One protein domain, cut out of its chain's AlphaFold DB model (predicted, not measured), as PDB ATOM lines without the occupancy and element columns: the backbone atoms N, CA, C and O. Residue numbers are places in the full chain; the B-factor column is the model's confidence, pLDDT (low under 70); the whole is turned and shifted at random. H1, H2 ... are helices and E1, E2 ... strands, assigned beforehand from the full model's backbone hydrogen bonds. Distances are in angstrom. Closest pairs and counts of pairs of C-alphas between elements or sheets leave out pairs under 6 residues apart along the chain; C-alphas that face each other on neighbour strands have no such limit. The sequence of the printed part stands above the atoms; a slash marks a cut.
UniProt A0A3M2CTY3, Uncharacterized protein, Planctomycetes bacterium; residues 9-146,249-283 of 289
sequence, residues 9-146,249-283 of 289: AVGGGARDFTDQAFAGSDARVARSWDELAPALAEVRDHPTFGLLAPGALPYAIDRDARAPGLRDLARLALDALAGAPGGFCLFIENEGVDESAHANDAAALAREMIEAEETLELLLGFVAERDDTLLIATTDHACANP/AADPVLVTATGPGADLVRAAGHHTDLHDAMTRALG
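Overview. This is residues 9 to 146 and 249 to 283 of the 289 residues of an uncharacterized protein of Planctomycetes bacterium (UniProt A0A3M2CTY3). Two halves stand side by side: a small parallel sheet, E1 E3 E2, with H2 and H3 packed over one face, and a long helix, H5, with H4 folded back on one end and the strand pair E4 E5 near its other end. H3 packs on H5 where the halves meet, and H6 lies near E4. The printed part has 173 residues, with 83 of them, under half, in named elements, in the order E1 H1 E2 H2 E3 H3 H4 H5 E4 E5 H6; E4 and E5 are antiparallel, and the class is mixed, helices and strands. It is compact, with a radius of gyration of the C-alphas of 17.1 A and spans of 44 by 43 by 29 A.

Along the chain. Find C-alpha 9 at (18.749, 18.786, 21.498), where E1, residues 9 to 11, begins. Next come H1, 19 to 22, E2, 28 to 30, H2, 33 to 40, and E3, 48 to 51. H3, 70 to 81, measures 16.2 A, and H4 spans 96 to 103. From C-alpha 106 at (40.839, 33.261, 10.069), H5 runs 32.3 A to residue 128. E4 is 135 to 138 and E5 255 to 258; H6, 272 to 281, measures 14.7 A and ends at C-alpha 281 at (5.660, 36.189, 19.956).

Arrangement. Look first at inner strand E3: N 50 and O 9 of E1 are 2.8 A apart, and N 49 and O 28 of E2 also 2.8 A, within hydrogen-bond range. H2 and H3 on one face of this sheet make two layers. E2, H2, E3 form a strand-helix-strand unit, two parallel neighbours with a helix between, and E1, H1, E2 a split one, with E3 between its strands; both crossovers are right-handed. H1 is only just not on the sheet, with 4 pairs of C-alphas within 10 A. H2 has a height over the sheet of 7.8 A. H3 touches H5 with residues 70 to 75 alone, closest at the C-alphas of Arg 71 and Thr 119, 4.4 A, at a shallow tilt of 27 degrees, the same way. H4 and H5 form a helical hairpin, closest at C-alphas 100 and 109, 5.1 A. Between E4 and E5, N 137 and O 256 are 2.9 A apart, within hydrogen-bond range. The closest C-alphas of H5 and E4 are those of Val 127 and Leu 135, 7.1 A. E4 and H6 are near each other, with 5 pairs of C-alphas within 10 A. In H3, H4 and H5 every O i to N i+4 pair is within hydrogen-bond range, in H2 2 of 4 and in H6 5 of 6; H1 is too short for such a pair.

Size, cuts and confidence. The C-alphas farthest apart, those of Gly 24 and Pro 146, are 45.9 A apart. Residues 147 to 248 are not printed, and C-alphas 146 and 249 are 10.7 A apart across this cut. The links E3 to H3, H3 to H4 and E5 to H6 are long. Mean pLDDT of the printed part is 94.6, and no printed residue is under 70.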
ATOM      1  N   ALA A   9      17.420  18.192  21.399       96.12
ATOM      2  CA  ALA A   9      18.749  18.786  21.498       96.12
ATOM      3  C   ALA A   9      19.747  18.000  20.645       96.12
ATOM      4  O   ALA A   9      19.898  16.794  20.821       96.12
ATOM      5  N   VAL A  10      20.440  18.666  19.725       96.25
ATOM      6  CA  VAL A  10      21.383  18.010  18.811       96.25
ATOM      7  C   VAL A  10      22.670  18.811  18.746       96.25
ATOM      8  O   VAL A  10      22.631  20.021  18.558       96.25
ATOM      9  N   GLY A  11      23.801  18.129  18.885       95.12
ATOM     10  CA  GLY A  11      25.119  18.735  18.788       95.12
ATOM     11  C   GLY A  11      26.205  17.801  19.306       95.12
ATOM     12  O   GLY A  11      26.145  16.581  19.139       95.12
ATOM     13  N   GLY A  12      27.215  18.399  19.925       94.12
ATOM     14  CA  GLY A  12      28.305  17.712  20.600       94.12
ATOM     15  C   GLY A  12      27.980  17.234  22.023       94.12
ATOM     16  O   GLY A  12      26.832  16.981  22.382       94.12
ATOM     17  N   GLY A  13      29.011  17.125  22.864       94.38
ATOM     18  CA  GLY A  13      28.865  16.980  24.320       94.38
ATOM     19  C   GLY A  13      28.630  15.556  24.835       94.38
ATOM     20  O   GLY A  13      28.194  15.371  25.975       94.38
ATOM     21  N   ALA A  14      28.938  14.518  24.050       94.75
ATOM     22  CA  ALA A  14      28.745  13.127  24.472       94.75
ATOM     23  C   ALA A  14      29.546  12.744  25.735       94.75
ATOM     24  O   ALA A  14      29.168  11.794  26.423       94.75
ATOM     25  N   ARG A  15      30.627  13.474  26.060       94.75
ATOM     26  CA  ARG A  15      31.387  13.294  27.312       94.75
ATOM     27  C   ARG A  15      30.615  13.736  28.553       94.75
ATOM     28  O   ARG A  15      30.783  13.119  29.601       94.75
ATOM     29  N   ASP A  16      29.776  14.759  28.431       91.62
ATOM     30  CA  ASP A  16      29.044  15.348  29.555       91.62
ATOM     31  C   ASP A  16      27.664  14.696  29.728       91.62
ATOM     32  O   ASP A  16      27.211  14.439  30.845       91.62
ATOM     33  N   PHE A  17      27.020  14.331  28.615       91.69
ATOM     34  CA  PHE A  17      25.733  13.633  28.583       91.69
ATOM     35  C   PHE A  17      25.924  12.112  28.453       91.69
ATOM     36  O   PHE A  17      25.629  11.476  27.431       91.69
ATOM     37  N   THR A  18      26.453  11.521  29.525       90.50
ATOM     38  CA  THR A  18      26.591  10.061  29.672       90.50
ATOM     39  C   THR A  18      25.235   9.386  29.899       90.50
ATOM     40  O   THR A  18      24.248  10.052  30.207       90.50
ATOM     41  N   ASP A  19      25.169   8.056  29.814       90.12
ATOM     42  CA  ASP A  19      23.925   7.296  30.034       90.12
ATOM     43  C   ASP A  19      23.280   7.585  31.401       90.12
ATOM     44  O   ASP A  19      22.058   7.554  31.546       90.12
ATOM     45  N   GLN A  20      24.085   7.954  32.404       91.88
ATOM     46  CA  GLN A  20      23.590   8.372  33.713       91.88
ATOM     47  C   GLN A  20      22.738   9.650  33.646       91.88
ATOM     48  O   GLN A  20      21.789   9.780  34.417       91.88
ATOM     49  N   ALA A  21      23.033  10.573  32.725       91.50
ATOM     50  CA  ALA A  21      22.252  11.796  32.534       91.50
ATOM     51  C   ALA A  21      20.820  11.511  32.043       91.50
ATOM     52  O   ALA A  21      19.922  12.322  32.269       91.50
ATOM     53  N   PHE A  22      20.610  10.349  31.417       93.88
ATOM     54  CA  PHE A  22      19.329   9.892  30.877       93.88
ATOM     55  C   PHE A  22      18.671   8.799  31.728       93.88
ATOM     56  O   PHE A  22      17.595   8.309  31.377       93.88
ATOM     57  N   ALA A  23      19.282   8.407  32.850       93.19
ATOM     58  CA  ALA A  23      18.761   7.350  33.703       93.19
ATOM     59  C   ALA A  23      17.350   7.695  34.213       93.19
ATOM     60  O   ALA A  23      17.146   8.695  34.900       93.19
ATOM     61  N   GLY A  24      16.374   6.848  33.877       91.19
ATOM     62  CA  GLY A  24      14.969   7.055  34.236       91.19
ATOM     63  C   GLY A  24      14.215   8.056  33.353       91.19
ATOM     64  O   GLY A  24      13.064   8.352  33.659       91.19
ATOM     65  N   SER A  25      14.833   8.557  32.280       93.62
ATOM     66  CA  SER A  25      14.134   9.281  31.213       93.62
ATOM     67  C   SER A  25      13.657   8.322  30.121       93.62
ATOM     68  O   SER A  25      14.213   7.237  29.952       93.62
ATOM     69  N   ASP A  26      12.640   8.729  29.370       93.38
ATOM     70  CA  ASP A  26      12.153   8.049  28.168       93.38
ATOM     71  C   ASP A  26      12.826   8.565  26.881       93.38
ATOM     72  O   ASP A  26      12.408   8.215  25.777       93.38
ATOM     73  N   ALA A  27      13.885   9.367  27.025       94.88
ATOM     74  CA  ALA A  27      14.554  10.026  25.918       94.88
ATOM     75  C   ALA A  27      15.217   9.037  24.944       94.88
ATOM     76  O   ALA A  27      15.809   8.027  25.340       94.88
ATOM     77  N   ARG A  28      15.176   9.368  23.653       95.38
ATOM     78  CA  ARG A  28      15.966   8.720  22.602       95.38
ATOM     79  C   ARG A  28      17.321   9.399  22.500       95.38
ATOM     80  O   ARG A  28      17.401  10.623  22.449       95.38
ATOM     81  N   VAL A  29      18.387   8.606  22.459       95.75
ATOM     82  CA  VAL A  29      19.756   9.116  22.346       95.75
ATOM     83  C   VAL A  29      20.392   8.547  21.088       95.75
ATOM     84  O   VAL A  29      20.609   7.341  21.004       95.75
ATOM     85  N   ALA A  30      20.692   9.419  20.131       95.31
ATOM     86  CA  ALA A  30      21.448   9.090  18.929       95.31
ATOM     87  C   ALA A  30      22.913   9.497  19.123       95.31
ATOM     88  O   ALA A  30      23.204  10.616  19.553       95.31
ATOM     89  N   ARG A  31      23.847   8.595  18.819       93.75
ATOM     90  CA  ARG A  31      25.299   8.819  18.942       93.75
ATOM     91  C   ARG A  31      25.988   8.987  17.589       93.75
ATOM     92  O   ARG A  31      27.193   9.214  17.528       93.75
ATOM     93  N   SER A  32      25.230   8.872  16.506       91.94
ATOM     94  CA  SER A  32      25.708   9.029  15.140       91.94
ATOM     95  C   SER A  32      24.643   9.682  14.264       91.94
ATOM     96  O   SER A  32      23.465   9.748  14.624       91.94
ATOM     97  N   TRP A  33      25.064  10.167  13.098       88.75
ATOM     98  CA  TRP A  33      24.151  10.738  12.113       88.75
ATOM     99  C   TRP A  33      23.114   9.722  11.616       88.75
ATOM    100  O   TRP A  33      21.928  10.038  11.541       88.75
ATOM    101  N   ASP A  34      23.547   8.484  11.364       89.44
ATOM    102  CA  ASP A  34      22.679   7.404  10.883       89.44
ATOM    103  C   ASP A  34      21.601   7.016  11.911       89.44
ATOM    104  O   ASP A  34      20.510   6.581  11.543       89.44
ATOM    105  N   GLU A  35      21.879   7.204  13.204       93.31
ATOM    106  CA  GLU A  35      20.916   7.000  14.293       93.31
ATOM    107  C   GLU A  35      19.971   8.191  14.496       93.31
ATOM    108  O   GLU A  35      18.862   8.015  15.005       93.31
ATOM    109  N   LEU A  36      20.389   9.403  14.111       91.94
ATOM    110  CA  LEU A  36      19.660  10.627  14.432       91.94
ATOM    111  C   LEU A  36      18.342  10.737  13.666       91.94
ATOM    112  O   LEU A  36      17.310  11.004  14.274       91.94
ATOM    113  N   ALA A  37      18.351  10.521  12.348       87.56
ATOM    114  CA  ALA A  37      17.136  10.665  11.544       87.56
ATOM    115  C   ALA A  37      16.001   9.710  11.987       87.56
ATOM    116  O   ALA A  37      14.875  10.182  12.153       87.56
ATOM    117  N   PRO A  38      16.254   8.411  12.260       89.06
ATOM    118  CA  PRO A  38      15.254   7.537  12.874       89.06
ATOM    119  C   PRO A  38      14.767   8.028  14.241       89.06
ATOM    120  O   PRO A  38      13.567   7.996  14.494       89.06
ATOM    121  N   ALA A  39      15.667   8.513  15.105       91.44
ATOM    122  CA  ALA A  39      15.290   9.005  16.430       91.44
ATOM    123  C   ALA A  39      14.364  10.234  16.352       91.44
ATOM    124  O   ALA A  39      13.397  10.327  17.102       91.44
ATOM    125  N   LEU A  40      14.602  11.137  15.396       89.25
ATOM    126  CA  LEU A  40      13.772  12.326  15.187       89.25
ATOM    127  C   LEU A  40      12.341  12.014  14.742       89.25
ATOM    128  O   LEU A  40      11.444  12.818  14.993       89.25
ATOM    129  N   ALA A  41      12.097  10.854  14.127       87.31
ATOM    130  CA  ALA A  41      10.739  10.433  13.791       87.31
ATOM    131  C   ALA A  41       9.863  10.234  15.043       87.31
ATOM    132  O   ALA A  41       8.643  10.352  14.961       87.31
ATOM    133  N   GLU A  42      10.486   9.975  16.198       88.12
ATOM    134  CA  GLU A  42       9.827   9.794  17.493       88.12
ATOM    135  C   GLU A  42       9.846  11.068  18.359       88.12
ATOM    136  O   GLU A  42       9.324  11.035  19.471       88.12
ATOM    137  N   VAL A  43      10.389  12.203  17.882       91.75
ATOM    138  CA  VAL A  43      10.618  13.409  18.718       91.75
ATOM    139  C   VAL A  43       9.346  13.967  19.368       91.75
ATOM    140  O   VAL A  43       9.404  14.662  20.375       91.75
ATOM    141  N   ARG A  44       8.181  13.674  18.781       86.12
ATOM    142  CA  ARG A  44       6.872  14.125  19.278       86.12
ATOM    143  C   ARG A  44       6.350  13.289  20.441       86.12
ATOM    144  O   ARG A  44       5.512  13.776  21.194       86.12
ATOM    145  N   ASP A  45       6.820  12.051  20.552       90.56
ATOM    146  CA  ASP A  45       6.423  11.105  21.592       90.56
ATOM    147  C   ASP A  45       7.504  10.983  22.676       90.56
ATOM    148  O   ASP A  45       7.184  10.713  23.833       90.56
ATOM    149  N   HIS A  46       8.773  11.199  22.309       93.56
ATOM    150  CA  HIS A  46       9.925  11.052  23.190       93.56
ATOM    151  C   HIS A  46      10.958  12.167  22.974       93.56
ATOM    152  O   HIS A  46      11.378  12.393  21.833       93.56
ATOM    153  N   PRO A  47      11.474  12.794  24.052       94.88
ATOM    154  CA  PRO A  47      12.595  13.721  23.947       94.88
ATOM    155  C   PRO A  47      13.774  13.080  23.212       94.88
ATOM    156  O   PRO A  47      14.153  11.951  23.518       94.88
ATOM    157  N   THR A  48      14.377  13.779  22.258       96.25
ATOM    158  CA  THR A  48      15.460  13.235  21.431       96.25
ATOM    159  C   THR A  48      16.742  14.040  21.598       96.25
ATOM    160  O   THR A  48      16.758  15.263  21.470       96.25
ATOM    161  N   PHE A  49      17.841  13.336  21.873       96.25
ATOM    162  CA  PHE A  49      19.171  13.901  22.062       96.25
ATOM    163  C   PHE A  49      20.148  13.315  21.040       96.25
ATOM    164  O   PHE A  49      20.454  12.124  21.078       96.25
ATOM    165  N   GLY A  50      20.656  14.147  20.134       95.94
ATOM    166  CA  GLY A  50      21.738  13.792  19.218       95.94
ATOM    167  C   GLY A  50      23.084  14.239  19.780       95.94
ATOM    168  O   GLY A  50      23.344  15.435  19.852       95.94
ATOM    169  N   LEU A  51      23.933  13.291  20.176       95.94
ATOM    170  CA  LEU A  51      25.244  13.535  20.785       95.94
ATOM    171  C   LEU A  51      26.329  13.011  19.840       95.94
ATOM    172  O   LEU A  51      26.816  11.891  19.992       95.94
ATOM    173  N   LEU A  52      26.648  13.818  18.829       94.31
ATOM    174  CA  LEU A  52      27.379  13.412  17.624       94.31
ATOM    175  C   LEU A  52      28.906  13.539  17.754       94.31
ATOM    176  O   LEU A  52      29.640  13.046  16.899       94.31
ATOM    177  N   ALA A  53      29.395  14.177  18.821       93.69
ATOM    178  CA  ALA A  53      30.819  14.280  19.129       93.69
ATOM    179  C   ALA A  53      31.084  14.253  20.648       93.69
ATOM    180  O   ALA A  53      30.213  14.626  21.440       93.69
ATOM    181  N   PRO A  54      32.292  13.842  21.094       93.88
ATOM    182  CA  PRO A  54      32.675  13.885  22.505       93.88
ATOM    183  C   PRO A  54      32.636  15.289  23.125       93.88
ATOM    184  O   PRO A  54      32.306  15.413  24.300       93.88
ATOM    185  N   GLY A  55      33.054  16.321  22.388       93.81
ATOM    186  CA  GLY A  55      32.950  17.744  22.757       93.81
ATOM    187  C   GLY A  55      32.186  18.486  21.672       93.81
ATOM    188  O   GLY A  55      31.231  17.907  21.167       93.81
ATOM    189  N   ALA A  56      32.633  19.684  21.294       92.38
ATOM    190  CA  ALA A  56      32.138  20.399  20.120       92.38
ATOM    191  C   ALA A  56      32.210  19.538  18.845       92.38
ATOM    192  O   ALA A  56      32.998  18.582  18.749       92.38
ATOM    193  N   LEU A  57      31.356  19.864  17.875       93.75
ATOM    194  CA  LEU A  57      31.485  19.319  16.525       93.75
ATOM    195  C   LEU A  57      32.759  19.890  15.874       93.75
ATOM    196  O   LEU A  57      33.163  20.997  16.219       93.75
ATOM    197  N   PRO A  58      33.414  19.165  14.949       94.00
ATOM    198  CA  PRO A  58      34.546  19.720  14.212       94.00
ATOM    199  C   PRO A  58      34.138  20.976  13.441       94.00
ATOM    200  O   PRO A  58      33.025  21.014  12.908       94.00
ATOM    201  N   TYR A  59      35.064  21.930  13.297       97.69
ATOM    202  CA  TYR A  59      34.846  23.085  12.431       97.69
ATOM    203  C   TYR A  59      34.415  22.653  11.028       97.69
ATOM    204  O   TYR A  59      34.909  21.661  10.480       97.69
ATOM    205  N   ALA A  60      33.573  23.456  10.390       97.38
ATOM    206  CA  ALA A  60      33.105  23.263   9.028       97.38
ATOM    207  C   ALA A  60      34.255  23.086   8.018       97.38
ATOM    208  O   ALA A  60      34.099  22.371   7.029       97.38
ATOM    209  N   ILE A  61      35.428  23.689   8.267       97.88
ATOM    210  CA  ILE A  61      36.615  23.547   7.402       97.88
ATOM    211  C   ILE A  61      37.283  22.166   7.500       97.88
ATOM    212  O   ILE A  61      37.875  21.705   6.525       97.88
ATOM    213  N   ASP A  62      37.149  21.488   8.641       97.12
ATOM    214  CA  ASP A  62      37.748  20.173   8.902       97.12
ATOM    215  C   ASP A  62      36.734  19.023   8.825       97.12
ATOM    216  O   ASP A  62      37.105  17.850   8.933       97.12
ATOM    217  N   ARG A  63      35.448  19.340   8.658       93.69
ATOM    218  CA  ARG A  63      34.359  18.365   8.668       93.69
ATOM    219  C   ARG A  63      34.498  17.346   7.526       93.69
ATOM    220  O   ARG A  63      34.668  17.706   6.362       93.69
ATOM    221  N   ASP A  64      34.376  16.051   7.851       89.00
ATOM    222  CA  ASP A  64      34.241  14.984   6.844       89.00
ATOM    223  C   ASP A  64      32.990  15.259   6.001       89.00
ATOM    224  O   ASP A  64      31.927  15.535   6.546       89.00
ATOM    225  N   ALA A  65      33.088  15.143   4.676       83.31
ATOM    226  CA  ALA A  65      31.981  15.434   3.763       83.31
ATOM    227  C   ALA A  65      30.706  14.596   4.011       83.31
ATOM    228  O   ALA A  65      29.647  14.922   3.482       83.31
ATOM    229  N   ARG A  66      30.800  13.495   4.767       81.88
ATOM    230  CA  ARG A  66      29.665  12.650   5.169       81.88
ATOM    231  C   ARG A  66      29.047  13.065   6.505       81.88
ATOM    232  O   ARG A  66      27.959  12.594   6.820       81.88
ATOM    233  N   ALA A  67      29.742  13.872   7.303       87.06
ATOM    234  CA  ALA A  67      29.226  14.374   8.568       87.06
ATOM    235  C   ALA A  67      28.274  15.559   8.313       87.06
ATOM    236  O   ALA A  67      28.553  16.387   7.443       87.06
ATOM    237  N   PRO A  68      27.161  15.655   9.058       90.25
ATOM    238  CA  PRO A  68      26.173  16.711   8.866       90.25
ATOM    239  C   PRO A  68      26.735  18.080   9.253       90.25
ATOM    240  O   PRO A  68      27.464  18.198  10.242       90.25
ATOM    241  N   GLY A  69      26.362  19.111   8.495       94.19
ATOM    242  CA  GLY A  69      26.597  20.498   8.888       94.19
ATOM    243  C   GLY A  69      25.472  21.100   9.715       94.19
ATOM    244  O   GLY A  69      24.411  20.495   9.878       94.19
ATOM    245  N   LEU A  70      25.672  22.328  10.193       96.88
ATOM    246  CA  LEU A  70      24.653  23.065  10.945       96.88
ATOM    247  C   LEU A  70      23.361  23.212  10.132       96.88
ATOM    248  O   LEU A  70      22.271  22.991  10.656       96.88
ATOM    249  N   ARG A  71      23.486  23.474   8.825       96.81
ATOM    250  CA  ARG A  71      22.355  23.526   7.891       96.81
ATOM    251  C   ARG A  71      21.569  22.213   7.852       96.81
ATOM    252  O   ARG A  71      20.339  22.235   7.804       96.81
ATOM    253  N   ASP A  72      22.249  21.068   7.867       95.44
ATOM    254  CA  ASP A  72      21.591  19.758   7.855       95.44
ATOM    255  C   ASP A  72      20.864  19.478   9.167       95.44
ATOM    256  O   ASP A  72      19.731  18.996   9.151       95.44
ATOM    257  N   LEU A  73      21.488  19.827  10.295       95.56
ATOM    258  CA  LEU A  73      20.888  19.694  11.621       95.56
ATOM    259  C   LEU A  73      19.670  20.616  11.773       95.56
ATOM    260  O   LEU A  73      18.628  20.174  12.255       95.56
ATOM    261  N   ALA A  74      19.767  21.860  11.296       97.31
ATOM    262  CA  ALA A  74      18.665  22.816  11.278       97.31
ATOM    263  C   ALA A  74      17.492  22.306  10.432       97.31
ATOM    264  O   ALA A  74      16.352  22.316  10.892       97.31
ATOM    265  N   ARG A  75      17.763  21.794   9.224       96.62
ATOM    266  CA  ARG A  75      16.737  21.194   8.359       96.62
ATOM    267  C   ARG A  75      16.029  20.032   9.045       96.62
ATOM    268  O   ARG A  75      14.806  20.009   9.080       96.62
ATOM    269  N   LEU A  76      16.788  19.106   9.629       94.38
ATOM    270  CA  LEU A  76      16.213  17.975  10.350       94.38
ATOM    271  C   LEU A  76      15.353  18.409  11.542       94.38
ATOM    272  O   LEU A  76      14.278  17.850  11.756       94.38
ATOM    273  N   ALA A  77      15.804  19.401  12.312       95.62
ATOM    274  CA  ALA A  77      15.033  19.937  13.427       95.62
ATOM    275  C   ALA A  77      13.715  20.565  12.945       95.62
ATOM    276  O   ALA A  77      12.661  20.287  13.517       95.62
ATOM    277  N   LEU A  78      13.753  21.355  11.867       96.00
ATOM    278  CA  LEU A  78      12.556  21.945  11.264       96.00
ATOM    279  C   LEU A  78      11.589  20.874  10.753       96.00
ATOM    280  O   LEU A  78      10.407  20.931  11.086       96.00
ATOM    281  N   ASP A  79      12.072  19.873  10.015       93.19
ATOM    282  CA  ASP A  79      11.240  18.780   9.491       93.19
ATOM    283  C   ASP A  79      10.515  18.027  10.621       93.19
ATOM    284  O   ASP A  79       9.344  17.653  10.495       93.19
ATOM    285  N   ALA A  80      11.187  17.842  11.759       93.25
ATOM    286  CA  ALA A  80      10.625  17.150  12.910       93.25
ATOM    287  C   ALA A  80       9.586  18.010  13.670       93.25
ATOM    288  O   ALA A  80       8.504  17.521  14.036       93.25
ATOM    289  N   LEU A  81       9.884  19.303  13.862       94.06
ATOM    290  CA  LEU A  81       9.127  20.224  14.719       94.06
ATOM    291  C   LEU A  81       8.002  20.991  14.002       94.06
ATOM    292  O   LEU A  81       7.012  21.337  14.642       94.06
ATOM    293  N   ALA A  82       8.089  21.229  12.688       92.62
ATOM    294  CA  ALA A  82       7.183  22.133  11.963       92.62
ATOM    295  C   ALA A  82       5.695  21.736  12.001       92.62
ATOM    296  O   ALA A  82       4.825  22.571  11.761       92.62
ATOM    297  N   GLY A  83       5.393  20.466  12.286       85.75
ATOM    298  CA  GLY A  83       4.028  19.954  12.437       85.75
ATOM    299  C   GLY A  83       3.543  19.830  13.884       85.75
ATOM    300  O   GLY A  83       2.524  19.175  14.110       85.75
ATOM    301  N   ALA A  84       4.272  20.370  14.866       90.44
ATOM    302  CA  ALA A  84       3.861  20.337  16.264       90.44
ATOM    303  C   ALA A  84       2.590  21.192  16.475       90.44
ATOM    304  O   ALA A  84       2.570  22.364  16.095       90.44
ATOM    305  N   PRO A  85       1.520  20.655  17.096       87.06
ATOM    306  CA  PRO A  85       0.229  21.345  17.191       87.06
ATOM    307  C   PRO A  85       0.260  22.619  18.051       87.06
ATOM    308  O   PRO A  85      -0.619  23.462  17.907       87.06
ATOM    309  N   GLY A  86       1.248  22.755  18.942       88.31
ATOM    310  CA  GLY A  86       1.472  23.948  19.766       88.31
ATOM    311  C   GLY A  86       2.517  24.918  19.203       88.31
ATOM    312  O   GLY A  86       2.902  25.845  19.908       88.31
ATOM    313  N   GLY A  87       3.000  24.693  17.976       91.56
ATOM    314  CA  GLY A  87       4.189  25.366  17.455       91.56
ATOM    315  C   GLY A  87       5.472  24.869  18.125       91.56
ATOM    316  O   GLY A  87       5.478  23.845  18.811       91.56
ATOM    317  N   PHE A  88       6.573  25.584  17.906       94.31
ATOM    318  CA  PHE A  88       7.874  25.264  18.487       94.31
ATOM    319  C   PHE A  88       8.695  26.533  18.740       94.31
ATOM    320  O   PHE A  88       8.468  27.574  18.127       94.31
ATOM    321  N   CYS A  89       9.683  26.425  19.627       95.62
ATOM    322  CA  CYS A  89      10.761  27.396  19.780       95.62
ATOM    323  C   CYS A  89      12.073  26.665  19.497       95.62
ATOM    324  O   CYS A  89      12.417  25.726  20.213       95.62
ATOM    325  N   LEU A  90      12.789  27.078  18.451       97.19
ATOM    326  CA  LEU A  90      14.035  26.445  18.026       97.19
ATOM    327  C   LEU A  90      15.191  27.434  18.174       97.19
ATOM    328  O   LEU A  90      15.150  28.529  17.619       97.19
ATOM    329  N   PHE A  91      16.214  27.025  18.921       97.44
ATOM    330  CA  PHE A  91      17.476  27.743  19.050       97.44
ATOM    331  C   PHE A  91      18.541  27.020  18.223       97.44
ATOM    332  O   PHE A  91      18.712  25.810  18.365       97.44
ATOM    333  N   ILE A  92      19.217  27.760  17.346       98.44
ATOM    334  CA  ILE A  92      20.275  27.261  16.465       98.44
ATOM    335  C   ILE A  92      21.496  28.137  16.705       98.44
ATOM    336  O   ILE A  92      21.404  29.360  16.617       98.44
ATOM    337  N   GLU A  93      22.625  27.506  16.994       98.12
ATOM    338  CA  GLU A  93      23.877  28.174  17.327       98.12
ATOM    339  C   GLU A  93      25.002  27.622  16.456       98.12
ATOM    340  O   GLU A  93      25.102  26.409  16.264       98.12
ATOM    341  N   ASN A  94      25.852  28.520  15.953       97.88
ATOM    342  CA  ASN A  94      27.162  28.151  15.434       97.88
ATOM    343  C   ASN A  94      28.250  28.536  16.453       97.88
ATOM    344  O   ASN A  94      28.791  29.641  16.404       97.88
ATOM    345  N   GLU A  95      28.573  27.608  17.357       95.69
ATOM    346  CA  GLU A  95      29.655  27.727  18.351       95.69
ATOM    347  C   GLU A  95      31.025  27.976  17.693       95.69
ATOM    348  O   GLU A  95      31.863  28.706  18.230       95.69
ATOM    349  N   GLY A  96      31.243  27.420  16.496       97.38
ATOM    350  CA  GLY A  96      32.525  27.473  15.803       97.38
ATOM    351  C   GLY A  96      32.981  28.896  15.477       97.38
ATOM    352  O   GLY A  96      34.185  29.153  15.406       97.38
ATOM    353  N   VAL A  97      32.051  29.849  15.330       98.12
ATOM    354  CA  VAL A  97      32.374  31.268  15.099       98.12
ATOM    355  C   VAL A  97      33.148  31.858  16.283       98.12
ATOM    356  O   VAL A  97      34.163  32.526  16.076       98.12
ATOM    357  N   ASP A  98      32.718  31.600  17.522       97.94
ATOM    358  CA  ASP A  98      33.410  32.104  18.713       97.94
ATOM    359  C   ASP A  98      34.728  31.354  18.945       97.94
ATOM    360  O   ASP A  98      35.776  31.979  19.133       97.94
ATOM    361  N   GLU A  99      34.715  30.020  18.853       97.81
ATOM    362  CA  GLU A  99      35.910  29.204  19.097       97.81
ATOM    363  C   GLU A  99      37.053  29.536  18.123       97.81
ATOM    364  O   GLU A  99      38.201  29.752  18.541       97.81
ATOM    365  N   SER A 100      36.741  29.668  16.830       98.50
ATOM    366  CA  SER A 100      37.728  30.030  15.807       98.50
ATOM    367  C   SER A 100      38.251  31.461  15.988       98.50
ATOM    368  O   SER A 100      39.449  31.714  15.804       98.50
ATOM    369  N   ALA A 101      37.408  32.392  16.446       98.06
ATOM    370  CA  ALA A 101      37.828  33.748  16.792       98.06
ATOM    371  C   ALA A 101      38.765  33.768  18.015       98.06
ATOM    372  O   ALA A 101      39.815  34.412  17.958       98.06
ATOM    373  N   HIS A 102      38.477  33.011  19.083       97.50
ATOM    374  CA  HIS A 102      39.384  32.830  20.234       97.50
ATOM    375  C   HIS A 102      40.720  32.188  19.858       97.50
ATOM    376  O   HIS A 102      41.748  32.410  20.525       97.50
ATOM    377  N   ALA A 103      40.709  31.333  18.837       97.69
ATOM    378  CA  ALA A 103      41.905  30.722  18.277       97.69
ATOM    379  C   ALA A 103      42.704  31.699  17.398       97.69
ATOM    380  O   ALA A 103      43.901  31.483  17.210       97.69
ATOM    381  N   ASN A 104      42.099  32.798  16.944       98.25
ATOM    382  CA  ASN A 104      42.627  33.693  15.912       98.25
ATOM    383  C   ASN A 104      42.835  32.959  14.577       98.25
ATOM    384  O   ASN A 104      43.793  33.237  13.849       98.25
ATOM    385  N   ASP A 105      41.958  32.002  14.284       98.75
ATOM    386  CA  ASP A 105      41.990  31.206  13.065       98.75
ATOM    387  C   ASP A 105      41.044  31.811  12.027       98.75
ATOM    388  O   ASP A 105      39.836  31.580  12.030       98.75
ATOM    389  N   ALA A 106      41.607  32.611  11.121       98.50
ATOM    390  CA  ALA A 106      40.839  33.261  10.069       98.50
ATOM    391  C   ALA A 106      40.209  32.270   9.077       98.50
ATOM    392  O   ALA A 106      39.139  32.556   8.547       98.50
ATOM    393  N   ALA A 107      40.862  31.134   8.815       98.50
ATOM    394  CA  ALA A 107      40.384  30.159   7.840       98.50
ATOM    395  C   ALA A 107      39.169  29.399   8.384       98.50
ATOM    396  O   ALA A 107      38.148  29.311   7.698       98.50
ATOM    397  N   ALA A 108      39.253  28.923   9.632       98.75
ATOM    398  CA  ALA A 108      38.113  28.323  10.316       98.75
ATOM    399  C   ALA A 108      36.975  29.339  10.473       98.75
ATOM    400  O   ALA A 108      35.869  29.069  10.017       98.75
ATOM    401  N   LEU A 109      37.261  30.546  10.979       98.69
ATOM    402  CA  LEU A 109      36.254  31.594  11.168       98.69
ATOM    403  C   LEU A 109      35.506  31.931   9.874       98.69
ATOM    404  O   LEU A 109      34.280  32.019   9.870       98.69
ATOM    405  N   ALA A 110      36.222  32.098   8.759       98.31
ATOM    406  CA  ALA A 110      35.591  32.373   7.473       98.31
ATOM    407  C   ALA A 110      34.657  31.233   7.042       98.31
ATOM    408  O   ALA A 110      33.568  31.493   6.531       98.31
ATOM    409  N   ARG A 111      35.054  29.972   7.261       98.25
ATOM    410  CA  ARG A 111      34.218  28.820   6.913       98.25
ATOM    411  C   ARG A 111      33.003  28.679   7.833       98.25
ATOM    412  O   ARG A 111      31.937  28.339   7.331       98.25
ATOM    413  N   GLU A 112      33.135  28.995   9.117       98.50
ATOM    414  CA  GLU A 112      32.014  29.010  10.066       98.50
ATOM    415  C   GLU A 112      30.988  30.094   9.735       98.50
ATOM    416  O   GLU A 112      29.783  29.848   9.757       98.50
ATOM    417  N   MET A 113      31.450  31.277   9.324       97.88
ATOM    418  CA  MET A 113      30.563  32.337   8.841       97.88
ATOM    419  C   MET A 113      29.821  31.931   7.559       97.88
ATOM    420  O   MET A 113      28.645  32.256   7.413       97.88
ATOM    421  N   ILE A 114      30.473  31.196   6.649       97.94
ATOM    422  CA  ILE A 114      29.813  30.639   5.455       97.94
ATOM    423  C   ILE A 114      28.750  29.610   5.857       97.94
ATOM    424  O   ILE A 114      27.639  29.659   5.339       97.94
ATOM    425  N   GLU A 115      29.045  28.711   6.797       97.75
ATOM    426  CA  GLU A 115      28.054  27.744   7.283       97.75
ATOM    427  C   GLU A 115      26.866  28.426   7.987       97.75
ATOM    428  O   GLU A 115      25.712  28.021   7.800       97.75
ATOM    429  N   ALA A 116      27.120  29.483   8.762       97.94
ATOM    430  CA  ALA A 116      26.066  30.285   9.374       97.94
ATOM    431  C   ALA A 116      25.168  30.940   8.308       97.94
ATOM    432  O   ALA A 116      23.946  30.884   8.432       97.94
ATOM    433  N   GLU A 117      25.751  31.485   7.235       97.81
ATOM    434  CA  GLU A 117      25.012  32.069   6.106       97.81
ATOM    435  C   GLU A 117      24.188  31.015   5.345       97.81
ATOM    436  O   GLU A 117      23.002  31.217   5.096       97.81
ATOM    437  N   GLU A 118      24.766  29.854   5.027       98.19
ATOM    438  CA  GLU A 118      24.052  28.747   4.367       98.19
ATOM    439  C   GLU A 118      22.889  28.213   5.223       98.19
ATOM    440  O   GLU A 118      21.854  27.780   4.702       98.19
ATOM    441  N   THR A 119      23.049  28.239   6.548       98.50
ATOM    442  CA  THR A 119      21.984  27.897   7.498       98.50
ATOM    443  C   THR A 119      20.919  28.992   7.533       98.50
ATOM    444  O   THR A 119      19.728  28.684   7.504       98.50
ATOM    445  N   LEU A 120      21.312  30.267   7.540       98.19
ATOM    446  CA  LEU A 120      20.384  31.396   7.499       98.19
ATOM    447  C   LEU A 120      19.557  31.404   6.207       98.19
ATOM    448  O   LEU A 120      18.354  31.640   6.270       98.19
ATOM    449  N   GLU A 121      20.154  31.075   5.059       98.44
ATOM    450  CA  GLU A 121      19.446  30.919   3.782       98.44
ATOM    451  C   GLU A 121      18.306  29.891   3.894       98.44
ATOM    452  O   GLU A 121      17.172  30.164   3.491       98.44
ATOM    453  N   LEU A 122      18.578  28.726   4.496       98.50
ATOM    454  CA  LEU A 122      17.563  27.702   4.757       98.50
ATOM    455  C   LEU A 122      16.432  28.243   5.649       98.50
ATOM    456  O   LEU A 122      15.258  28.017   5.350       98.50
ATOM    457  N   LEU A 123      16.774  28.951   6.728       98.38
ATOM    458  CA  LEU A 123      15.799  29.510   7.671       98.38
ATOM    459  C   LEU A 123      14.934  30.597   7.025       98.38
ATOM    460  O   LEU A 123      13.721  30.618   7.224       98.38
ATOM    461  N   LEU A 124      15.533  31.467   6.212       98.31
ATOM    462  CA  LEU A 124      14.810  32.479   5.445       98.31
ATOM    463  C   LEU A 124      13.830  31.834   4.462       98.31
ATOM    464  O   LEU A 124      12.693  32.291   4.360       98.31
ATOM    465  N   GLY A 125      14.236  30.750   3.792       97.88
ATOM    466  CA  GLY A 125      13.348  29.958   2.940       97.88
ATOM    467  C   GLY A 125      12.168  29.363   3.712       97.88
ATOM    468  O   GLY A 125      11.028  29.490   3.275       97.88
ATOM    469  N   PHE A 126      12.425  28.788   4.892       97.19
ATOM    470  CA  PHE A 126      11.377  28.237   5.759       97.19
ATOM    471  C   PHE A 126      10.357  29.299   6.197       97.19
ATOM    472  O   PHE A 126       9.159  29.031   6.215       97.19
ATOM    473  N   VAL A 127      10.812  30.511   6.529       97.56
ATOM    474  CA  VAL A 127       9.940  31.611   6.981       97.56
ATOM    475  C   VAL A 127       9.171  32.251   5.825       97.56
ATOM    476  O   VAL A 127       8.020  32.636   6.002       97.56
ATOM    477  N   ALA A 128       9.776  32.371   4.639       96.38
ATOM    478  CA  ALA A 128       9.176  33.070   3.499       96.38
ATOM    479  C   ALA A 128       7.847  32.454   3.023       96.38
ATOM    480  O   ALA A 128       7.020  33.151   2.433       96.38
ATOM    481  N   GLU A 129       7.631  31.166   3.286       93.00
ATOM    482  CA  GLU A 129       6.424  30.429   2.904       93.00
ATOM    483  C   GLU A 129       5.362  30.381   4.020       93.00
ATOM    484  O   GLU A 129       4.384  29.639   3.908       93.00
ATOM    485  N   ARG A 130       5.543  31.147   5.107       94.38
ATOM    486  CA  ARG A 130       4.752  31.027   6.338       94.38
ATOM    487  C   ARG A 130       4.300  32.377   6.893       94.38
ATOM    488  O   ARG A 130       5.037  33.358   6.885       94.38
ATOM    489  N   ASP A 131       3.089  32.409   7.438       95.25
ATOM    490  CA  ASP A 131       2.496  33.559   8.132       95.25
ATOM    491  C   ASP A 131       2.364  33.338   9.649       95.25
ATOM    492  O   ASP A 131       1.665  34.086  10.332       95.25
ATOM    493  N   ASP A 132       3.083  32.345  10.184       94.69
ATOM    494  CA  ASP A 132       3.044  31.925  11.588       94.69
ATOM    495  C   ASP A 132       4.435  31.803  12.246       94.69
ATOM    496  O   ASP A 132       4.548  31.280  13.352       94.69
ATOM    497  N   THR A 133       5.505  32.245  11.574       97.12
ATOM    498  CA  THR A 133       6.890  32.001  12.015       97.12
ATOM    499  C   THR A 133       7.704  33.289  12.108       97.12
ATOM    500  O   THR A 133       7.899  33.977  11.109       97.12
ATOM    501  N   LEU A 134       8.241  33.573  13.297       97.69
ATOM    502  CA  LEU A 134       9.216  34.637  13.541       97.69
ATOM    503  C   LEU A 134      10.636  34.062  13.528       97.69
ATOM    504  O   LEU A 134      10.942  33.162  14.308       97.69
ATOM    505  N   LEU A 135      11.516  34.628  12.704       98.25
ATOM    506  CA  LEU A 135      12.956  34.375  12.754       98.25
ATOM    507  C   LEU A 135      13.673  35.600  13.310       98.25
ATOM    508  O   LEU A 135      13.498  36.703  12.796       98.25
ATOM    509  N   ILE A 136      14.502  35.381  14.330       97.94
ATOM    510  CA  ILE A 136      15.431  36.367  14.888       97.94
ATOM    511  C   ILE A 136      16.843  35.813  14.704       97.94
ATOM    512  O   ILE A 136      17.125  34.706  15.155       97.94
ATOM    513  N   ALA A 137      17.725  36.581  14.066       97.31
ATOM    514  CA  ALA A 137      19.140  36.253  13.930       97.31
ATOM    515  C   ALA A 137      19.985  37.345  14.596       97.31
ATOM    516  O   ALA A 137      19.821  38.534  14.314       97.31
ATOM    517  N   THR A 138      20.871  36.932  15.500       96.19
ATOM    518  CA  THR A 138      21.769  37.806  16.265       96.19
ATOM    519  C   THR A 138      23.039  37.051  16.636       96.19
ATOM    520  O   THR A 138      23.083  35.828  16.518       96.19
ATOM    521  N   THR A 139      24.044  37.767  17.134       94.62
ATOM    522  CA  THR A 139      25.124  37.169  17.929       94.62
ATOM    523  C   THR A 139      24.930  37.500  19.410       94.62
ATOM    524  O   THR A 139      24.144  38.381  19.764       94.62
ATOM    525  N   ASP A 140      25.596  36.765  20.290       95.31
ATOM    526  CA  ASP A 140      25.566  36.952  21.742       95.31
ATOM    527  C   ASP A 140      26.625  37.961  22.228       95.31
ATOM    528  O   ASP A 140      26.386  38.691  23.196       95.31
ATOM    529  N   HIS A 141      27.764  38.045  21.534       96.50
ATOM    530  CA  HIS A 141      28.790  39.080  21.675       96.50
ATOM    531  C   HIS A 141      29.733  39.136  20.458       96.50
ATOM    532  O   HIS A 141      29.651  38.325  19.537       96.50
ATOM    533  N   ALA A 142      30.649  40.110  20.444       96.12
ATOM    534  CA  ALA A 142      31.803  40.107  19.547       96.12
ATOM    535  C   ALA A 142      32.984  39.351  20.176       96.12
ATOM    536  O   ALA A 142      33.134  39.332  21.400       96.12
ATOM    537  N   CYS A 143      33.855  38.762  19.353       97.06
ATOM    538  CA  CYS A 143      35.027  38.019  19.817       97.06
ATOM    539  C   CYS A 143      36.279  38.348  18.996       97.06
ATOM    540  O   CYS A 143      36.233  38.410  17.770       97.06
ATOM    541  N   ALA A 144      37.400  38.591  19.689       95.75
ATOM    542  CA  ALA A 144      38.754  38.815  19.164       95.75
ATOM    543  C   ALA A 144      38.950  39.967  18.147       95.75
ATOM    544  O   ALA A 144      40.093  40.266  17.787       95.75
ATOM    545  N   ASN A 145      37.874  40.647  17.740       96.06
ATOM    546  CA  ASN A 145      37.800  41.744  16.771       96.06
ATOM    547  C   ASN A 145      38.665  41.495  15.525       96.06
ATOM    548  O   ASN A 145      39.661  42.203  15.324       96.06
ATOM    549  N   PRO A 146      38.318  40.480  14.709       96.81
ATOM    550  CA  PRO A 146      38.961  40.257  13.423       96.81
ATOM    551  C   PRO A 146      38.776  41.474  12.511       96.81
ATOM    552  O   PRO A 146      37.696  42.058  12.429       96.81
ATOM    553  N   ALA A 249      34.641  41.013  23.118       93.31
ATOM    554  CA  ALA A 249      34.647  42.449  23.000       93.31
ATOM    555  C   ALA A 249      33.232  42.997  23.200       93.31
ATOM    556  O   ALA A 249      32.235  42.291  23.055       93.31
ATOM    557  N   ALA A 250      33.160  44.266  23.592       94.50
ATOM    558  CA  ALA A 250      31.908  44.949  23.911       94.50
ATOM    559  C   ALA A 250      31.305  45.661  22.688       94.50
ATOM    560  O   ALA A 250      30.542  46.617  22.847       94.50
ATOM    561  N   ASP A 251      31.704  45.257  21.480       94.44
ATOM    562  CA  ASP A 251      31.164  45.806  20.245       94.44
ATOM    563  C   ASP A 251      29.653  45.525  20.175       94.44
ATOM    564  O   ASP A 251      29.212  44.423  20.517       94.44
ATOM    565  N   PRO A 252      28.834  46.505  19.752       94.50
ATOM    566  CA  PRO A 252      27.431  46.260  19.461       94.50
ATOM    567  C   PRO A 252      27.299  45.180  18.390       94.50
ATOM    568  O   PRO A 252      28.011  45.208  17.386       94.50
ATOM    569  N   VAL A 253      26.357  44.266  18.586       94.88
ATOM    570  CA  VAL A 253      26.100  43.178  17.645       94.88
ATOM    571  C   VAL A 253      24.886  43.476  16.775       94.88
ATOM    572  O   VAL A 253      24.014  44.275  17.133       94.88
ATOM    573  N   LEU A 254      24.842  42.843  15.607       94.19
ATOM    574  CA  LEU A 254      23.722  42.970  14.688       94.19
ATOM    575  C   LEU A 254      22.565  42.081  15.150       94.19
ATOM    576  O   LEU A 254      22.760  40.899  15.407       94.19
ATOM    577  N   VAL A 255      21.358  42.645  15.160       95.25
ATOM    578  CA  VAL A 255      20.103  41.907  15.308       95.25
ATOM    579  C   VAL A 255      19.284  42.115  14.040       95.25
ATOM    580  O   VAL A 255      19.097  43.249  13.594       95.25
ATOM    581  N   THR A 256      18.759  41.033  13.478       95.50
ATOM    582  CA  THR A 256      17.786  41.067  12.382       95.50
ATOM    583  C   THR A 256      16.584  40.196  12.725       95.50
ATOM    584  O   THR A 256      16.706  39.225  13.472       95.50
ATOM    585  N   ALA A 257      15.414  40.557  12.203       97.31
ATOM    586  CA  ALA A 257      14.196  39.783  12.385       97.31
ATOM    587  C   ALA A 257      13.315  39.833  11.134       97.31
ATOM    588  O   ALA A 257      13.263  40.857  10.449       97.31
ATOM    589  N   THR A 258      12.619  38.736  10.842       97.56
ATOM    590  CA  THR A 258      11.661  38.641   9.734       97.56
ATOM    591  C   THR A 258      10.513  37.685  10.065       97.56
ATOM    592  O   THR A 258      10.655  36.810  10.920       97.56
ATOM    593  N   GLY A 259       9.381  37.860   9.385       96.88
ATOM    594  CA  GLY A 259       8.129  37.152   9.660       96.88
ATOM    595  C   GLY A 259       7.189  37.907  10.618       96.88
ATOM    596  O   GLY A 259       7.506  39.014  11.070       96.88
ATOM    597  N   PRO A 260       5.997  37.353  10.904       95.06
ATOM    598  CA  PRO A 260       5.054  37.927  11.863       95.06
ATOM    599  C   PRO A 260       5.699  38.166  13.234       95.06
ATOM    600  O   PRO A 260       6.342  37.282  13.785       95.06
ATOM    601  N   GLY A 261       5.514  39.362  13.798       94.94
ATOM    602  CA  GLY A 261       6.113  39.749  15.078       94.94
ATOM    603  C   GLY A 261       7.530  40.323  14.976       94.94
ATOM    604  O   GLY A 261       8.102  40.678  16.004       94.94
ATOM    605  N   ALA A 262       8.100  40.478  13.775       96.75
ATOM    606  CA  ALA A 262       9.402  41.134  13.599       96.75
ATOM    607  C   ALA A 262       9.415  42.589  14.114       96.75
ATOM    608  O   ALA A 262      10.452  43.081  14.548       96.75
ATOM    609  N   ASP A 263       8.261  43.259  14.137       95.88
ATOM    610  CA  ASP A 263       8.071  44.594  14.712       95.88
ATOM    611  C   ASP A 263       8.212  44.639  16.247       95.88
ATOM    612  O   ASP A 263       8.396  45.718  16.815       95.88
ATOM    613  N   LEU A 264       8.191  43.483  16.924       95.19
ATOM    614  CA  LEU A 264       8.509  43.370  18.351       95.19
ATOM    615  C   LEU A 264      10.008  43.568  18.623       95.19
ATOM    616  O   LEU A 264      10.383  43.940  19.739       95.19
ATOM    617  N   VAL A 265      10.863  43.328  17.624       96.06
ATOM    618  CA  VAL A 265      12.317  43.463  17.744       96.06
ATOM    619  C   VAL A 265      12.717  44.914  17.503       96.06
ATOM    620  O   VAL A 265      12.464  45.505  16.454       96.06
ATOM    621  N   ARG A 266      13.358  45.516  18.505       92.56
ATOM    622  CA  ARG A 266      13.811  46.909  18.429       92.56
ATOM    623  C   ARG A 266      14.989  47.047  17.469       92.56
ATOM    624  O   ARG A 266      15.884  46.212  17.454       92.56
ATOM    625  N   ALA A 267      15.049  48.181  16.770       88.44
ATOM    626  CA  ALA A 267      16.183  48.525  15.907       88.44
ATOM    627  C   ALA A 267      17.511  48.694  16.676       88.44
ATOM    628  O   ALA A 267      18.582  48.543  16.097       88.44
ATOM    629  N   ALA A 268      17.443  49.043  17.963       92.81
ATOM    630  CA  ALA A 268      18.579  49.093  18.877       92.81
ATOM    631  C   ALA A 268      18.082  48.869  20.310       92.81
ATOM    632  O   ALA A 268      17.019  49.373  20.688       92.81
ATOM    633  N   GLY A 269      18.849  48.135  21.110       93.38
ATOM    634  CA  GLY A 269      18.454  47.774  22.466       93.38
ATOM    635  C   GLY A 269      19.483  46.895  23.162       93.38
ATOM    636  O   GLY A 269      20.606  46.731  22.686       93.38
ATOM    637  N   HIS A 270      19.089  46.348  24.305       95.00
ATOM    638  CA  HIS A 270      19.884  45.362  25.031       95.00
ATOM    639  C   HIS A 270      19.425  43.946  24.651       95.00
ATOM    640  O   HIS A 270      18.257  43.760  24.325       95.00
ATOM    641  N   HIS A 271      20.281  42.922  24.756       93.38
ATOM    642  CA  HIS A 271      19.884  41.528  24.469       93.38
ATOM    643  C   HIS A 271      18.684  41.049  25.289       93.38
ATOM    644  O   HIS A 271      17.911  40.214  24.832       93.38
ATOM    645  N   THR A 272      18.472  41.621  26.475       94.06
ATOM    646  CA  THR A 272      17.279  41.340  27.288       94.06
ATOM    647  C   THR A 272      15.981  41.756  26.602       94.06
ATOM    648  O   THR A 272      14.963  41.129  26.849       94.06
ATOM    649  N   ASP A 273      16.000  42.750  25.711       94.06
ATOM    650  CA  ASP A 273      14.809  43.144  24.949       94.06
ATOM    651  C   ASP A 273      14.353  42.023  23.988       94.06
ATOM    652  O   ASP A 273      13.174  41.947  23.644       94.06
ATOM    653  N   LEU A 274      15.258  41.119  23.577       94.88
ATOM    654  CA  LEU A 274      14.904  39.958  22.750       94.88
ATOM    655  C   LEU A 274      14.081  38.934  23.534       94.88
ATOM    656  O   LEU A 274      13.210  38.292  22.954       94.88
ATOM    657  N   HIS A 275      14.309  38.799  24.844       93.38
ATOM    658  CA  HIS A 275      13.490  37.934  25.697       93.38
ATOM    659  C   HIS A 275      12.022  38.376  25.682       93.38
ATOM    660  O   HIS A 275      11.127  37.556  25.469       93.38
ATOM    661  N   ASP A 276      11.778  39.676  25.832       92.19
ATOM    662  CA  ASP A 276      10.431  40.250  25.799       92.19
ATOM    663  C   ASP A 276       9.778  40.076  24.419       92.19
ATOM    664  O   ASP A 276       8.586  39.780  24.321       92.19
ATOM    665  N   ALA A 277      10.549  40.230  23.337       94.00
ATOM    666  CA  ALA A 277      10.054  39.999  21.981       94.00
ATOM    667  C   ALA A 277       9.659  38.527  21.763       94.00
ATOM    668  O   ALA A 277       8.553  38.250  21.298       94.00
ATOM    669  N   MET A 278      10.523  37.582  22.156       94.75
ATOM    670  CA  MET A 278      10.278  36.142  22.013       94.75
ATOM    671  C   MET A 278       9.091  35.666  22.858       94.75
ATOM    672  O   MET A 278       8.233  34.943  22.360       94.75
ATOM    673  N   THR A 279       9.000  36.085  24.124       93.25
ATOM    674  CA  THR A 279       7.891  35.687  25.014       93.25
ATOM    675  C   THR A 279       6.541  36.176  24.495       93.25
ATOM    676  O   THR A 279       5.581  35.406  24.484       93.25
ATOM    677  N   ARG A 280       6.475  37.413  23.983       92.81
ATOM    678  CA  ARG A 280       5.270  37.959  23.338       92.81
ATOM    679  C   ARG A 280       4.908  37.220  22.056       92.81
ATOM    680  O   ARG A 280       3.736  36.904  21.873       92.81
ATOM    681  N   ALA A 281       5.886  36.929  21.198       93.19
ATOM    682  CA  ALA A 281       5.660  36.189  19.956       93.19
ATOM    683  C   ALA A 281       5.118  34.773  20.218       93.19
ATOM    684  O   ALA A 281       4.228  34.311  19.511       93.19
ATOM    685  N   LEU A 282       5.595  34.118  21.281       90.69
ATOM    686  CA  LEU A 282       5.135  32.795  21.714       90.69
ATOM    687  C   LEU A 282       3.810  32.824  22.500       90.69
ATOM    688  O   LEU A 282       3.310  31.771  22.890       90.69
ATOM    689  N   GLY A 283       3.246  34.005  22.777       89.25
ATOM    690  CA  GLY A 283       2.032  34.142  23.586       89.25
ATOM    691  C   GLY A 283       2.198  33.663  25.032       89.25
ATOM    692  O   GLY A 283       1.217  33.275  25.670       89.25
TER     693      GLY A 283